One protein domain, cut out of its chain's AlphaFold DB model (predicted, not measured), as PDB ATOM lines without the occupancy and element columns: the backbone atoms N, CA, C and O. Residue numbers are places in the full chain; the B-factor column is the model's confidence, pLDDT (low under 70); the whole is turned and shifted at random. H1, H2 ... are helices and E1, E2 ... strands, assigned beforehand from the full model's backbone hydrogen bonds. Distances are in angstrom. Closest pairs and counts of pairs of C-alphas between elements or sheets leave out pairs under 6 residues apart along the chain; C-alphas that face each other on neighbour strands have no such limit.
ATOM      1  N   THR A  13     124.301  86.585  87.050       89.56
ATOM      2  CA  THR A  13     125.018  87.821  86.708       89.56
ATOM      3  C   THR A  13     125.392  87.852  85.226       89.56
ATOM      4  O   THR A  13     125.195  88.863  84.562       89.56
ATOM      5  N   THR A  14     125.867  86.730  84.673       92.12
ATOM      6  CA  THR A  14     126.200  86.613  83.244       92.12
ATOM      7  C   THR A  14     124.977  86.844  82.362       92.12
ATOM      8  O   THR A  14     125.052  87.642  81.435       92.12
ATOM      9  N   LEU A  15     123.847  86.205  82.680       91.75
ATOM     10  CA  LEU A  15     122.581  86.381  81.967       91.75
ATOM     11  C   LEU A  15     122.126  87.846  81.988       91.75
ATOM     12  O   LEU A  15     121.740  88.393  80.960       91.75
ATOM     13  N   VAL A  16     122.190  88.486  83.158       90.75
ATOM     14  CA  VAL A  16     121.800  89.889  83.334       90.75
ATOM     15  C   VAL A  16     122.684  90.826  82.512       90.75
ATOM     16  O   VAL A  16     122.166  91.708  81.833       90.75
ATOM     17  N   LEU A  17     124.004  90.637  82.547       89.94
ATOM     18  CA  LEU A  17     124.941  91.481  81.804       89.94
ATOM     19  C   LEU A  17     124.834  91.279  80.288       89.94
ATOM     20  O   LEU A  17     124.955  92.247  79.538       89.94
ATOM     21  N   ASP A  18     124.575  90.052  79.835       92.12
ATOM     22  CA  ASP A  18     124.338  89.763  78.419       92.12
ATOM     23  C   ASP A  18     123.046  90.432  77.923       92.12
ATOM     24  O   ASP A  18     123.060  91.161  76.930       92.12
ATOM     25  N   ALA A  19     121.954  90.310  78.689       89.50
ATOM     26  CA  ALA A  19     120.697  90.997  78.400       89.50
ATOM     27  C   ALA A  19     120.862  92.528  78.392       89.50
ATOM     28  O   ALA A  19     120.386  93.197  77.474       89.50
ATOM     29  N   ALA A  20     121.586  93.084  79.370       88.06
ATOM     30  CA  ALA A  20     121.897  94.511  79.441       88.06
ATOM     31  C   ALA A  20     122.657  94.990  78.196       88.06
ATOM     32  O   ALA A  20     122.344  96.030  77.613       88.06
ATOM     33  N   ARG A  21     123.649  94.208  77.757       89.94
ATOM     34  CA  ARG A  21     124.431  94.500  76.557       89.94
ATOM     35  C   ARG A  21     123.564  94.459  75.300       89.94
ATOM     36  O   ARG A  21     123.624  95.397  74.507       89.94
ATOM     37  N   ALA A  22     122.756  93.416  75.123       90.69
ATOM     38  CA  ALA A  22     121.856  93.287  73.979       90.69
ATOM     39  C   ALA A  22     120.857  94.455  73.910       90.69
ATOM     40  O   ALA A  22     120.675  95.063  72.856       90.69
ATOM     41  N   GLN A  23     120.280  94.832  75.051       87.62
ATOM     42  CA  GLN A  23     119.364  95.964  75.163       87.62
ATOM     43  C   GLN A  23     120.040  97.307  74.852       87.62
ATOM     44  O   GLN A  23     119.438  98.168  74.205       87.62
ATOM     45  N   ALA A  24     121.290  97.497  75.281       87.56
ATOM     46  CA  ALA A  24     122.037  98.705  74.957       87.56
ATOM     47  C   ALA A  24     122.307  98.829  73.460       87.56
ATOM     48  O   ALA A  24     122.066  99.891  72.892       87.56
ATOM     49  N   HIS A  25     122.732  97.740  72.814       89.12
ATOM     50  CA  HIS A  25     122.911  97.713  71.365       89.12
ATOM     51  C   HIS A  25     121.610  98.045  70.633       89.12
ATOM     52  O   HIS A  25     121.606  98.963  69.823       89.12
ATOM     53  N   ALA A  26     120.497  97.402  71.000       88.75
ATOM     54  CA  ALA A  26     119.196  97.690  70.398       88.75
ATOM     55  C   ALA A  26     118.782  99.166  70.561       88.75
ATOM     56  O   ALA A  26     118.279  99.778  69.621       88.75
ATOM     57  N   THR A  27     119.030  99.756  71.736       86.62
ATOM     58  CA  THR A  27     118.732 101.175  72.001       86.62
ATOM     59  C   THR A  27     119.588 102.097  71.134       86.62
ATOM     60  O   THR A  27     119.073 103.023  70.511       86.62
ATOM     61  N   TRP A  28     120.897 101.852  71.074       87.81
ATOM     62  CA  TRP A  28     121.814 102.687  70.305       87.81
ATOM     63  C   TRP A  28     121.620 102.543  68.799       87.81
ATOM     64  O   TRP A  28     121.751 103.534  68.084       87.81
ATOM     65  N   ASP A  29     121.297 101.348  68.312       89.31
ATOM     66  CA  ASP A  29     120.987 101.122  66.902       89.31
ATOM     67  C   ASP A  29     119.705 101.868  66.517       89.31
ATOM     68  O   ASP A  29     119.706 102.607  65.532       89.31
ATOM     69  N   HIS A  30     118.670 101.811  67.361       86.19
ATOM     70  CA  HIS A  30     117.457 102.607  67.177       86.19
ATOM     71  C   HIS A  30     117.742 104.120  67.160       86.19
ATOM     72  O   HIS A  30     117.270 104.833  66.274       86.19
ATOM     73  N   ASP A  31     118.552 104.627  68.097       85.06
ATOM     74  CA  ASP A  31     118.949 106.041  68.116       85.06
ATOM     75  C   ASP A  31     119.663 106.438  66.810       85.06
ATOM     76  O   ASP A  31     119.379 107.498  66.243       85.06
ATOM     77  N   ARG A  32     120.546 105.576  66.290       85.56
ATOM     78  CA  ARG A  32     121.277 105.809  65.033       85.56
ATOM     79  C   ARG A  32     120.357 105.815  63.818       85.56
ATOM     80  O   ARG A  32     120.521 106.682  62.962       85.56
ATOM     81  N   GLU A  33     119.393 104.900  63.747       88.62
ATOM     82  CA  GLU A  33     118.370 104.868  62.691       88.62
ATOM     83  C   GLU A  33     117.529 106.153  62.673       88.62
ATOM     84  O   GLU A  33     117.174 106.656  61.609       88.62
ATOM     85  N   GLN A  34     117.272 106.734  63.847       85.38
ATOM     86  CA  GLN A  34     116.567 108.011  64.005       85.38
ATOM     87  C   GLN A  34     117.469 109.242  63.783       85.38
ATOM     88  O   GLN A  34     117.042 110.373  64.027       85.38
ATOM     89  N   GLY A  35     118.727 109.055  63.366       83.25
ATOM     90  CA  GLY A  35     119.697 110.136  63.168       83.25
ATOM     91  C   GLY A  35     120.128 110.835  64.463       83.25
ATOM     92  O   GLY A  35     120.673 111.940  64.419       83.25
ATOM     93  N   ARG A  36     119.880 110.224  65.626       79.69
ATOM     94  CA  ARG A  36     120.268 110.749  66.938       79.69
ATOM     95  C   ARG A  36     121.658 110.244  67.306       79.69
ATOM     96  O   ARG A  36     122.053 109.124  66.987       79.69
ATOM     97  N   ARG A  37     122.430 111.076  68.008       74.06
ATOM     98  CA  ARG A  37     123.713 110.641  68.570       74.06
ATOM     99  C   ARG A  37     123.434 109.714  69.764       74.06
ATOM    100  O   ARG A  37     122.699 110.146  70.652       74.06
ATOM    101  N   PRO A  38     124.033 108.511  69.837       65.56
ATOM    102  CA  PRO A  38     123.861 107.612  70.973       65.56
ATOM    103  C   PRO A  38     124.573 108.207  72.192       65.56
ATOM    104  O   PRO A  38     125.780 108.067  72.373       65.56
ATOM    105  N   LEU A  39     123.817 108.962  72.983       67.75
ATOM    106  CA  LEU A  39     124.223 109.492  74.287       67.75
ATOM    107  C   LEU A  39     123.398 108.856  75.416       67.75
ATOM    108  O   LEU A  39     123.534 109.249  76.573       67.75
ATOM    109  N   SER A  40     122.530 107.900  75.074       79.69
ATOM    110  CA  SER A  40     121.658 107.219  76.014       79.69
ATOM    111  C   SER A  40     122.461 106.261  76.900       79.69
ATOM    112  O   SER A  40     123.323 105.513  76.431       79.69
ATOM    113  N   ILE A  41     122.163 106.291  78.198       83.75
ATOM    114  CA  ILE A  41     122.600 105.334  79.213       83.75
ATOM    115  C   ILE A  41     121.411 104.394  79.452       83.75
ATOM    116  O   ILE A  41     120.622 104.651  80.353       83.75
ATOM    117  N   PRO A  42     121.217 103.348  78.630       84.56
ATOM    118  CA  PRO A  42     119.980 102.564  78.611       84.56
ATOM    119  C   PRO A  42     119.732 101.789  79.910       84.56
ATOM    120  O   PRO A  42     118.584 101.571  80.308       84.56
ATOM    121  N   TRP A  43     120.804 101.409  80.606       88.00
ATOM    122  CA  TRP A  43     120.729 100.651  81.845       88.00
ATOM    123  C   TRP A  43     121.741 101.120  82.889       88.00
ATOM    124  O   TRP A  43     122.730 101.749  82.541       88.00
ATOM    125  N   ALA A  44     121.513 100.772  84.156       85.38
ATOM    126  CA  ALA A  44     122.469 100.908  85.255       85.38
ATOM    127  C   ALA A  44     122.587  99.580  86.013       85.38
ATOM    128  O   ALA A  44     121.583  98.909  86.243       85.38
ATOM    129  N   TYR A  45     123.804  99.202  86.410       84.50
ATOM    130  CA  TYR A  45     124.065  97.982  87.177       84.50
ATOM    131  C   TYR A  45     124.505  98.322  88.601       84.50
ATOM    132  O   TYR A  45     125.435  99.104  88.805       84.50
ATOM    133  N   VAL A  46     123.845  97.720  89.586       81.19
ATOM    134  CA  VAL A  46     124.075  97.943  91.013       81.19
ATOM    135  C   VAL A  46     124.299  96.600  91.690       81.19
ATOM    136  O   VAL A  46     123.393  95.775  91.742       81.19
ATOM    137  N   ASN A  47     125.483  96.395  92.261       79.75
ATOM    138  CA  ASN A  47     125.735  95.249  93.127       79.75
ATOM    139  C   ASN A  47     125.415  95.619  94.584       79.75
ATOM    140  O   ASN A  47     126.022  96.534  95.147       79.75
ATOM    141  N   ALA A  48     124.474  94.901  95.198       72.94
ATOM    142  CA  ALA A  48     124.057  95.133  96.577       72.94
ATOM    143  C   ALA A  48     125.131  94.769  97.625       72.94
ATOM    144  O   ALA A  48     125.132  95.347  98.711       72.94
ATOM    145  N   THR A  49     126.055  93.852  97.318       68.06
ATOM    146  CA  THR A  49     127.145  93.436  98.229       68.06
ATOM    147  C   THR A  49     128.295  94.440  98.277       68.06
ATOM    148  O   THR A  49     128.945  94.593  99.307       68.06
ATOM    149  N   SER A  50     128.530  95.179  97.188       57.69
ATOM    150  CA  SER A  50     129.604  96.179  97.090       57.69
ATOM    151  C   SER A  50     129.304  97.469  97.868       57.69
ATOM    152  O   SER A  50     130.140  98.368  97.926       57.69
ATOM    153  N   GLY A  51     128.126  97.567  98.493       52.09
ATOM    154  CA  GLY A  51     127.703  98.685  99.342       52.09
ATOM    155  C   GLY A  51     128.405  98.768 100.702       52.09
ATOM    156  O   GLY A  51     128.030  99.624 101.502       52.09
ATOM    157  N   GLY A  52     129.424  97.934 100.957       39.81
ATOM    158  CA  GLY A  52     130.211  97.849 102.200       39.81
ATOM    159  C   GLY A  52     130.893  99.140 102.682       39.81
ATOM    160  O   GLY A  52     131.531  99.129 103.726       39.81
ATOM    161  N   GLU A  53     130.711 100.263 101.984       42.69
ATOM    162  CA  GLU A  53     131.152 101.607 102.386       42.69
ATOM    163  C   GLU A  53     130.018 102.653 102.308       42.69
ATOM    164  O   GLU A  53     130.219 103.796 101.897       42.69
ATOM    165  N   GLY A  54     128.780 102.281 102.648       44.56
ATOM    166  CA  GLY A  54     127.679 103.246 102.799       44.56
ATOM    167  C   GLY A  54     127.160 103.857 101.490       44.56
ATOM    168  O   GLY A  54     126.446 104.863 101.513       44.56
ATOM    169  N   ARG A  55     127.476 103.260 100.334       54.59
ATOM    170  CA  ARG A  55     126.884 103.663  99.051       54.59
ATOM    171  C   ARG A  55     125.493 103.049  98.922       54.59
ATOM    172  O   ARG A  55     125.347 101.847  98.721       54.59
ATOM    173  N   SER A  56     124.463 103.884  99.040       69.75
ATOM    174  CA  SER A  56     123.078 103.486  98.772       69.75
ATOM    175  C   SER A  56     122.892 103.091  97.300       69.75
ATOM    176  O   SER A  56     123.623 103.564  96.429       69.75
ATOM    177  N   VAL A  57     121.872 102.276  97.001       72.69
ATOM    178  CA  VAL A  57     121.457 101.940  95.619       72.69
ATOM    179  C   VAL A  57     121.327 103.199  94.756       72.69
ATOM    180  O   VAL A  57     121.810 103.239  93.629       72.69
ATOM    181  N   ALA A  58     120.739 104.259  95.315       74.62
ATOM    182  CA  ALA A  58     120.622 105.561  94.670       74.62
ATOM    183  C   ALA A  58     121.993 106.152  94.290       74.62
ATOM    184  O   ALA A  58     122.178 106.617  93.169       74.62
ATOM    185  N   GLY A  59     122.975 106.082  95.195       76.94
ATOM    186  CA  GLY A  59     124.337 106.550  94.938       76.94
ATOM    187  C   GLY A  59     125.065 105.730  93.873       76.94
ATOM    188  O   GLY A  59     125.796 106.292  93.062       76.94
ATOM    189  N   ALA A  60     124.835 104.416  93.827       77.88
ATOM    190  CA  ALA A  60     125.393 103.556  92.784       77.88
ATOM    191  C   ALA A  60     124.831 103.903  91.394       77.88
ATOM    192  O   ALA A  60     125.601 104.054  90.447       77.88
ATOM    193  N   ILE A  61     123.514 104.120  91.286       79.44
ATOM    194  CA  ILE A  61     122.871 104.574  90.040       79.44
ATOM    195  C   ILE A  61     123.411 105.946  89.632       79.44
ATOM    196  O   ILE A  61     123.786 106.141  88.481       79.44
ATOM    197  N   ALA A  62     123.510 106.885  90.577       80.38
ATOM    198  CA  ALA A  62     124.052 108.214  90.308       80.38
ATOM    199  C   ALA A  62     125.490 108.160  89.783       80.38
ATOM    200  O   ALA A  62     125.815 108.857  88.823       80.38
ATOM    201  N   GLY A  63     126.330 107.311  90.382       79.88
ATOM    202  CA  GLY A  63     127.698 107.078  89.930       79.88
ATOM    203  C   GLY A  63     127.753 106.502  88.517       79.88
ATOM    204  O   GLY A  63     128.548 106.971  87.707       79.88
ATOM    205  N   PHE A  64     126.872 105.548  88.199       78.00
ATOM    206  CA  PHE A  64     126.757 104.986  86.852       78.00
ATOM    207  C   PHE A  64     126.322 106.039  85.823       78.00
ATOM    208  O   PHE A  64     126.857 106.107  84.722       78.00
ATOM    209  N   CYS A  65     125.391 106.915  86.201       77.94
ATOM    210  CA  CYS A  65     124.951 108.038  85.379       77.94
ATOM    211  C   CYS A  65     125.934 109.227  85.381       77.94
ATOM    212  O   CYS A  65     125.608 110.274  84.830       77.94
ATOM    213  N   HIS A  66     127.109 109.114  86.014       81.00
ATOM    214  CA  HIS A  66     128.073 110.212  86.173       81.00
ATOM    215  C   HIS A  66     127.452 111.511  86.720       81.00
ATOM    216  O   HIS A  66     127.869 112.618  86.370       81.00
ATOM    217  N   LEU A  67     126.438 111.387  87.578       80.44
ATOM    218  CA  LEU A  67     125.761 112.535  88.158       80.44
ATOM    219  C   LEU A  67     126.621 113.159  89.258       80.44
ATOM    220  O   LEU A  67     127.242 112.435  90.043       80.44
ATOM    221  N   PRO A  68     126.642 114.499  89.356       77.12
ATOM    222  CA  PRO A  68     127.350 115.161  90.434       77.12
ATOM    223  C   PRO A  68     126.747 114.759  91.787       77.12
ATOM    224  O   PRO A  68     125.529 114.552  91.887       77.12
ATOM    225  N   PRO A  69     127.570 114.668  92.846       73.88
ATOM    226  CA  PRO A  69     127.048 114.470  94.186       73.88
ATOM    227  C   PRO A  69     126.108 115.632  94.545       73.88
ATOM    228  O   PRO A  69     126.337 116.770  94.120       73.88
ATOM    229  N   PRO A  70     125.035 115.372  95.310       73.25
ATOM    230  CA  PRO A  70     124.125 116.427  95.723       73.25
ATOM    231  C   PRO A  70     124.875 117.490  96.537       73.25
ATOM    232  O   PRO A  70     125.705 117.173  97.386       73.25
ATOM    233  N   SER A  71     124.578 118.765  96.273       69.81
ATOM    234  CA  SER A  71     125.206 119.914  96.948       69.81
ATOM    235  C   SER A  71     124.787 120.066  98.416       69.81
ATOM    236  O   SER A  71     125.426 120.792  99.176       69.81
ATOM    237  N   SER A  72     123.719 119.381  98.822       80.75
ATOM    238  CA  SER A  72     123.204 119.316 100.189       80.75
ATOM    239  C   SER A  72     123.176 117.862 100.682       80.75
ATOM    240  O   SER A  72     123.598 116.948  99.977       80.75
ATOM    241  N   ARG A  73     122.690 117.628 101.907       75.31
ATOM    242  CA  ARG A  73     122.373 116.283 102.415       75.31
ATOM    243  C   ARG A  73     120.889 115.989 102.146       75.31
ATOM    244  O   ARG A  73     120.083 116.210 103.051       75.31
ATOM    245  N   PRO A  74     120.493 115.573 100.924       75.38
ATOM    246  CA  PRO A  74     119.096 115.304 100.626       75.38
ATOM    247  C   PRO A  74     118.605 114.119 101.450       75.38
ATOM    248  O   PRO A  74     119.363 113.207 101.791       75.38
ATOM    249  N   THR A  75     117.304 114.093 101.719       76.19
ATOM    250  CA  THR A  75     116.663 112.846 102.131       76.19
ATOM    251  C   THR A  75     116.747 111.835 100.986       76.19
ATOM    252  O   THR A  75     116.838 112.198  99.812       76.19
ATOM    253  N   LEU A  76     116.673 110.543 101.306       71.25
ATOM    254  CA  LEU A  76     116.658 109.487 100.294       71.25
ATOM    255  C   LEU A  76     115.553 109.705  99.242       71.25
ATOM    256  O   LEU A  76     115.800 109.547  98.052       71.25
ATOM    257  N   ALA A  77     114.363 110.138  99.670       70.62
ATOM    258  CA  ALA A  77     113.252 110.444  98.772       70.62
ATOM    259  C   ALA A  77     113.578 111.595  97.805       70.62
ATOM    260  O   ALA A  77     113.310 111.485  96.611       70.62
ATOM    261  N   GLN A  78     114.204 112.672  98.296       75.81
ATOM    262  CA  GLN A  78     114.656 113.785  97.453       75.81
ATOM    263  C   GLN A  78     115.712 113.329  96.445       75.81
ATOM    264  O   GLN A  78     115.669 113.725  95.281       75.81
ATOM    265  N   TYR A  79     116.634 112.466  96.872       77.50
ATOM    266  CA  TYR A  79     117.693 111.978  96.002       77.50
ATOM    267  C   TYR A  79     117.165 111.053  94.900       77.50
ATOM    268  O   TYR A  79     117.521 111.212  93.737       77.50
ATOM    269  N   LEU A  80     116.253 110.140  95.239       75.50
ATOM    270  CA  LEU A  80     115.583 109.272  94.268       75.50
ATOM    271  C   LEU A  80     114.715 110.064  93.291       75.50
ATOM    272  O   LEU A  80     114.727 109.781  92.096       75.50
ATOM    273  N   HIS A  81     114.017 111.091  93.777       77.00
ATOM    274  CA  HIS A  81     113.255 111.996  92.924       77.00
ATOM    275  C   HIS A  81     114.165 112.720  91.925       77.00
ATOM    276  O   HIS A  81     113.872 112.738  90.732       77.00
ATOM    277  N   GLN A  82     115.291 113.274  92.386       79.69
ATOM    278  CA  GLN A  82     116.284 113.894  91.509       79.69
ATOM    279  C   GLN A  82     116.820 112.890  90.482       79.69
ATOM    280  O   GLN A  82     116.866 113.202  89.297       79.69
ATOM    281  N   LEU A  83     117.163 111.671  90.905       79.31
ATOM    282  CA  LEU A  83     117.638 110.621  90.005       79.31
ATOM    283  C   LEU A  83     116.612 110.270  88.930       79.31
ATOM    284  O   LEU A  83     116.978 110.204  87.761       79.31
ATOM    285  N   ALA A  84     115.338 110.105  89.284       77.31
ATOM    286  CA  ALA A  84     114.277 109.827  88.315       77.31
ATOM    287  C   ALA A  84     114.142 110.951  87.269       77.31
ATOM    288  O   ALA A  84     113.994 110.683  86.077       77.31
ATOM    289  N   HIS A  85     114.268 112.213  87.692       80.12
ATOM    290  CA  HIS A  85     114.174 113.369  86.795       80.12
ATOM    291  C   HIS A  85     115.393 113.518  85.886       80.12
ATOM    292  O   HIS A  85     115.231 113.835  84.709       80.12
ATOM    293  N   THR A  86     116.603 113.294  86.403       81.56
ATOM    294  CA  THR A  86     117.837 113.496  85.631       81.56
ATOM    295  C   THR A  86     118.170 112.303  84.742       81.56
ATOM    296  O   THR A  86     118.673 112.487  83.641       81.56
ATOM    297  N   SER A  87     117.863 111.082  85.181       78.94
ATOM    298  CA  SER A  87     118.188 109.864  84.431       78.94
ATOM    299  C   SER A  87     117.314 109.666  83.185       78.94
ATOM    300  O   SER A  87     117.772 109.104  82.191       78.94
ATOM    301  N   LYS A  88     116.087 110.201  83.181       77.00
ATOM    302  CA  LYS A  88     115.159 110.087  82.048       77.00
ATOM    303  C   LYS A  88     115.651 110.804  80.776       77.00
ATOM    304  O   LYS A  88     115.701 110.152  79.736       77.00
ATOM    305  N   PRO A  89     116.068 112.087  80.805       80.50
ATOM    306  CA  PRO A  89     116.733 112.731  79.666       80.50
ATOM    307  C   PRO A  89     118.007 112.015  79.202       80.50
ATOM    308  O   PRO A  89     118.393 112.153  78.047       80.50
ATOM    309  N   MET A  90     118.650 111.248  80.088       82.50
ATOM    310  CA  MET A  90     119.823 110.432  79.765       82.50
ATOM    311  C   MET A  90     119.451 109.083  79.137       82.50
ATOM    312  O   MET A  90     120.341 108.311  78.807       82.50
ATOM    313  N   GLY A  91     118.164 108.770  78.975       82.75
ATOM    314  CA  GLY A  91     117.701 107.520  78.377       82.75
ATOM    315  C   GLY A  91     117.770 106.303  79.302       82.75
ATOM    316  O   GLY A  91     117.638 105.185  78.806       82.75
ATOM    317  N   LEU A  92     117.947 106.490  80.616       85.06
ATOM    318  CA  LEU A  92     117.925 105.384  81.576       85.06
ATOM    319  C   LEU A  92     116.513 104.837  81.731       85.06
ATOM    320  O   LEU A  92     115.604 105.545  82.160       85.06
ATOM    321  N   HIS A  93     116.355 103.556  81.421       80.12
ATOM    322  CA  HIS A  93     115.072 102.864  81.511       80.12
ATOM    323  C   HIS A  93     115.179 101.489  82.173       80.12
ATOM    324  O   HIS A  93     114.167 100.836  82.416       80.12
ATOM    325  N   THR A  94     116.383 101.004  82.485       84.81
ATOM    326  CA  THR A  94     116.559  99.714  83.164       84.81
ATOM    327  C   THR A  94     117.591  99.794  84.278       84.81
ATOM    328  O   THR A  94     118.665 100.360  84.126       84.81
ATOM    329  N   VAL A  95     117.266  99.221  85.434       84.75
ATOM    330  CA  VAL A  95     118.189  99.115  86.566       84.75
ATOM    331  C   VAL A  95     118.299  97.648  86.945       84.75
ATOM    332  O   VAL A  95     117.303  97.010  87.287       84.75
ATOM    333  N   PHE A  96     119.515  97.123  86.892       86.81
ATOM    334  CA  PHE A  96     119.852  95.780  87.328       86.81
ATOM    335  C   PHE A  96     120.397  95.843  88.750       86.81
ATOM    336  O   PHE A  96     121.386  96.528  89.006       86.81
ATOM    337  N   LEU A  97     119.744  95.141  89.672       83.88
ATOM    338  CA  LEU A  97     120.194  94.991  91.053       83.88
ATOM    339  C   LEU A  97     120.658  93.550  91.263       83.88
ATOM    340  O   LEU A  97     119.825  92.643  91.269       83.88
ATOM    341  N   ASP A  98     121.961  93.348  91.430       84.75
ATOM    342  CA  ASP A  98     122.541  92.031  91.703       84.75
ATOM    343  C   ASP A  98     122.727  91.798  93.207       84.75
ATOM    344  O   ASP A  98     122.860  92.741  93.992       84.75
ATOM    345  N   ASP A  99     122.707  90.527  93.600       80.75
ATOM    346  CA  ASP A  99     122.886  90.055  94.975       80.75
ATOM    347  C   ASP A  99     121.958  90.719  96.009       80.75
ATOM    348  O   ASP A  99     122.306  90.906  97.172       80.75
ATOM    349  N   VAL A 100     120.715  91.022  95.618       76.19
ATOM    350  CA  VAL A 100     119.674  91.616  96.486       76.19
ATOM    351  C   VAL A 100     119.457  90.821  97.784       76.19
ATOM    352  O   VAL A 100     119.058  91.385  98.799       76.19
ATOM    353  N   HIS A 101     119.753  89.520  97.802       73.06
ATOM    354  CA  HIS A 101     119.695  88.705  99.017       73.06
ATOM    355  C   HIS A 101     120.684  89.176 100.097       73.06
ATOM    356  O   HIS A 101     120.364  89.077 101.281       73.06
ATOM    357  N   ALA A 102     121.825  89.761  99.712       69.38
ATOM    358  CA  ALA A 102     122.781  90.358 100.637       69.38
ATOM    359  C   ALA A 102     122.153  91.495 101.453       69.38
ATOM    360  O   ALA A 102     122.541  91.704 102.601       69.38
ATOM    361  N   LEU A 103     121.113  92.150 100.925       64.12
ATOM    362  CA  LEU A 103     120.347  93.182 101.628       64.12
ATOM    363  C   LEU A 103     119.607  92.645 102.859       64.12
ATOM    364  O   LEU A 103     119.375  93.389 103.805       64.12
ATOM    365  N   ARG A 104     119.262  91.350 102.879       59.41
ATOM    366  CA  ARG A 104     118.597  90.702 104.027       59.41
ATOM    367  C   ARG A 104     119.539  90.535 105.219       59.41
ATOM    368  O   ARG A 104     119.068  90.438 106.347       59.41
ATOM    369  N   SER A 105     120.848  90.521 104.967       56.81
ATOM    370  CA  SER A 105     121.897  90.468 105.992       56.81
ATOM    371  C   SER A 105     122.004  91.783 106.772       56.81
ATOM    372  O   SER A 105     122.436  91.780 107.922       56.81
ATOM    373  N   PHE A 106     121.561  92.901 106.181       57.78
ATOM    374  CA  PHE A 106     121.451  94.199 106.847       57.78
ATOM    375  C   PHE A 106     120.155  94.239 107.669       57.78
ATOM    376  O   PHE A 106     119.130  94.773 107.247       57.78
ATOM    377  N   GLY A 107     120.150  93.611 108.843       51.88
ATOM    378  CA  GLY A 107     118.993  93.656 109.741       51.88
ATOM    379  C   GLY A 107     118.583  95.094 110.113       51.88
ATOM    380  O   GLY A 107     119.416  95.982 110.265       51.88
ATOM    381  N   GLY A 108     117.281  95.338 110.311       61.97
ATOM    382  CA  GLY A 108     116.773  96.592 110.889       61.97
ATOM    383  C   GLY A 108     116.371  97.682 109.880       61.97
ATOM    384  O   GLY A 108     115.667  97.416 108.905       61.97
ATOM    385  N   LYS A 109     116.728  98.946 110.166       58.53
ATOM    386  CA  LYS A 109     116.292 100.141 109.404       58.53
ATOM    387  C   LYS A 109     116.884 100.211 107.987       58.53
ATOM    388  O   LYS A 109     116.267 100.809 107.108       58.53
ATOM    389  N   GLU A 110     118.040  99.592 107.759       58.28
ATOM    390  CA  GLU A 110     118.772  99.643 106.487       58.28
ATOM    391  C   GLU A 110     118.116  98.786 105.396       58.28
ATOM    392  O   GLU A 110     117.840  99.307 104.317       58.28
ATOM    393  N   ALA A 111     117.732  97.536 105.689       61.03
ATOM    394  CA  ALA A 111     116.968  96.713 104.743       61.03
ATOM    395  C   ALA A 111     115.644  97.373 104.322       61.03
ATOM    396  O   ALA A 111     115.274  97.327 103.148       61.03
ATOM    397  N   ARG A 112     114.939  98.026 105.260       64.44
ATOM    398  CA  ARG A 112     113.695  98.752 104.951       64.44
ATOM    399  C   ARG A 112     113.955  99.962 104.053       64.44
ATOM    400  O   ARG A 112     113.272 100.113 103.052       64.44
ATOM    401  N   SER A 113     114.982 100.754 104.357       62.94
ATOM    402  CA  SER A 113     115.405 101.900 103.537       62.94
ATOM    403  C   SER A 113     115.745 101.501 102.094       62.94
ATOM    404  O   SER A 113     115.404 102.205 101.142       62.94
ATOM    405  N   ILE A 114     116.369 100.337 101.901       64.75
ATOM    406  CA  ILE A 114     116.715  99.833 100.566       64.75
ATOM    407  C   ILE A 114     115.486  99.280  99.842       64.75
ATOM    408  O   ILE A 114     115.305  99.576  98.663       64.75
ATOM    409  N   ALA A 115     114.603  98.550 100.528       69.19
ATOM    410  CA  ALA A 115     113.330  98.120  99.951       69.19
ATOM    411  C   ALA A 115     112.467  99.322  99.524       69.19
ATOM    412  O   ALA A 115     111.923  99.324  98.421       69.19
ATOM    413  N   ASP A 116     112.413 100.369 100.349       70.12
ATOM    414  CA  ASP A 116     111.738 101.625 100.024       70.12
ATOM    415  C   ASP A 116     112.425 102.344  98.855       70.12
ATOM    416  O   ASP A 116     111.740 102.882  97.989       70.12
ATOM    417  N   SER A 117     113.761 102.290  98.765       67.81
ATOM    418  CA  SER A 117     114.514 102.832  97.623       67.81
ATOM    419  C   SER A 117     114.193 102.107  96.321       67.81
ATOM    420  O   SER A 117     113.928 102.747  95.309       67.81
ATOM    421  N   ILE A 118     114.202 100.772  96.340       70.12
ATOM    422  CA  ILE A 118     113.873  99.937  95.181       70.12
ATOM    423  C   ILE A 118     112.423 100.182  94.775       70.12
ATOM    424  O   ILE A 118     112.148 100.393  93.598       70.12
ATOM    425  N   LYS A 119     111.498 100.220  95.740       71.38
ATOM    426  CA  LYS A 119     110.091 100.531  95.483       71.38
ATOM    427  C   LYS A 119     109.945 101.905  94.841       71.38
ATOM    428  O   LYS A 119     109.297 102.002  93.811       71.38
ATOM    429  N   ALA A 120     110.579 102.934  95.398       67.62
ATOM    430  CA  ALA A 120     110.532 104.290  94.865       67.62
ATOM    431  C   ALA A 120     111.173 104.409  93.473       67.62
ATOM    432  O   ALA A 120     110.659 105.160  92.651       67.62
ATOM    433  N   LEU A 121     112.233 103.650  93.172       67.38
ATOM    434  CA  LEU A 121     112.786 103.549  91.816       67.38
ATOM    435  C   LEU A 121     111.790 102.889  90.863       67.38
ATOM    436  O   LEU A 121     111.513 103.436  89.808       67.38
ATOM    437  N   VAL A 122     111.205 101.753  91.241       66.88
ATOM    438  CA  VAL A 122     110.242 101.025  90.399       66.88
ATOM    439  C   VAL A 122     108.959 101.825  90.167       66.88
ATOM    440  O   VAL A 122     108.388 101.741  89.089       66.88
ATOM    441  N   THR A 123     108.482 102.583  91.158       67.50
ATOM    442  CA  THR A 123     107.261 103.397  91.028       67.50
ATOM    443  C   THR A 123     107.517 104.799  90.477       67.50
ATOM    444  O   THR A 123     106.571 105.472  90.083       67.50
ATOM    445  N   GLY A 124     108.761 105.279  90.539       57.38
ATOM    446  CA  GLY A 124     109.165 106.623  90.113       57.38
ATOM    447  C   GLY A 124     109.835 106.666  88.739       57.38
ATOM    448  O   GLY A 124     109.897 107.735  88.134       57.38
ATOM    449  N   LEU A 125     110.325 105.528  88.242       51.53
ATOM    450  CA  LEU A 125     110.707 105.339  86.846       51.53
ATOM    451  C   LEU A 125     109.436 104.921  86.076       51.53
ATOM    452  O   LEU A 125     108.819 103.933  86.473       51.53
TER     453      LEU A 125
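Overview. This is residues 13 to 125 of the 126 residues of a protein of Micropruina sp (UniProt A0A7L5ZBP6). A short two-stranded parallel ribbon, E1 and E2, runs between a long helix, H1, on one side and a cluster of three helices, H2, H3 and H5, on the other. H2 packs on E1, and H4 and H5 form a helical hairpin after E2. The printed part has 113 residues with five named helices and two named strands, in the order H1 E1 H2 H3 E2 H4 H5, and its class is mostly helix. It is compact, with a radius of gyration of the C-alphas of 14.9 A and spans of 49 by 34 by 24 A.

Arrangement. H1, residues 13 to 33, touches no helix; its closest C-alphas to E1, residues 43 to 47, are those of Ala 20 and Trp 43, 6.7 A apart. E1 and E2, residues 94 to 98, are parallel neighbours at 16 degrees, with N 44 and O 94 at 2.9 A and N 96 and O 44 at 2.8 A, within hydrogen-bond range. With H2, residues 57 to 64, and H3, residues 76 to 87, between them, they make a strand-helix-strand unit, two parallel neighbour strands joined through helices, with a right-handed crossover. The closest C-alphas of E1 and H2 are those of Val 46 and Ala 60, 6.0 A. H2 and H3 touch, Ala 58 and Leu 80 being closest with C-alphas 6.3 A apart, at a shallow tilt of 31 degrees. H5, residues 109 to 124, is the hub: its residues 117 to 124 touch H3, closest at the C-alphas of Ala 84 and Gly 124, 6.3 A. In H1, H2, H3 and H5 every O i to N i+4 pair is within hydrogen-bond range; in H4, residues 100 to 105, 0 of 2 are, but 3 of 3 O i to N i+3 pairs.

Along the chain. H1 begins at C-alpha 13 (125.018, 87.821, 86.708) and is 30.2 A long. H5, 21.6 A, ends at C-alpha 124 (109.165, 106.623, 90.113).

Size, cuts and confidence. The C-alphas farthest apart, Gly 35 and Gly 108, are 49.7 A apart. The printed part has no cut; the link H2 to H3 is long. Residues 49 to 56 and 102 to 115 are among those with pLDDT under 70.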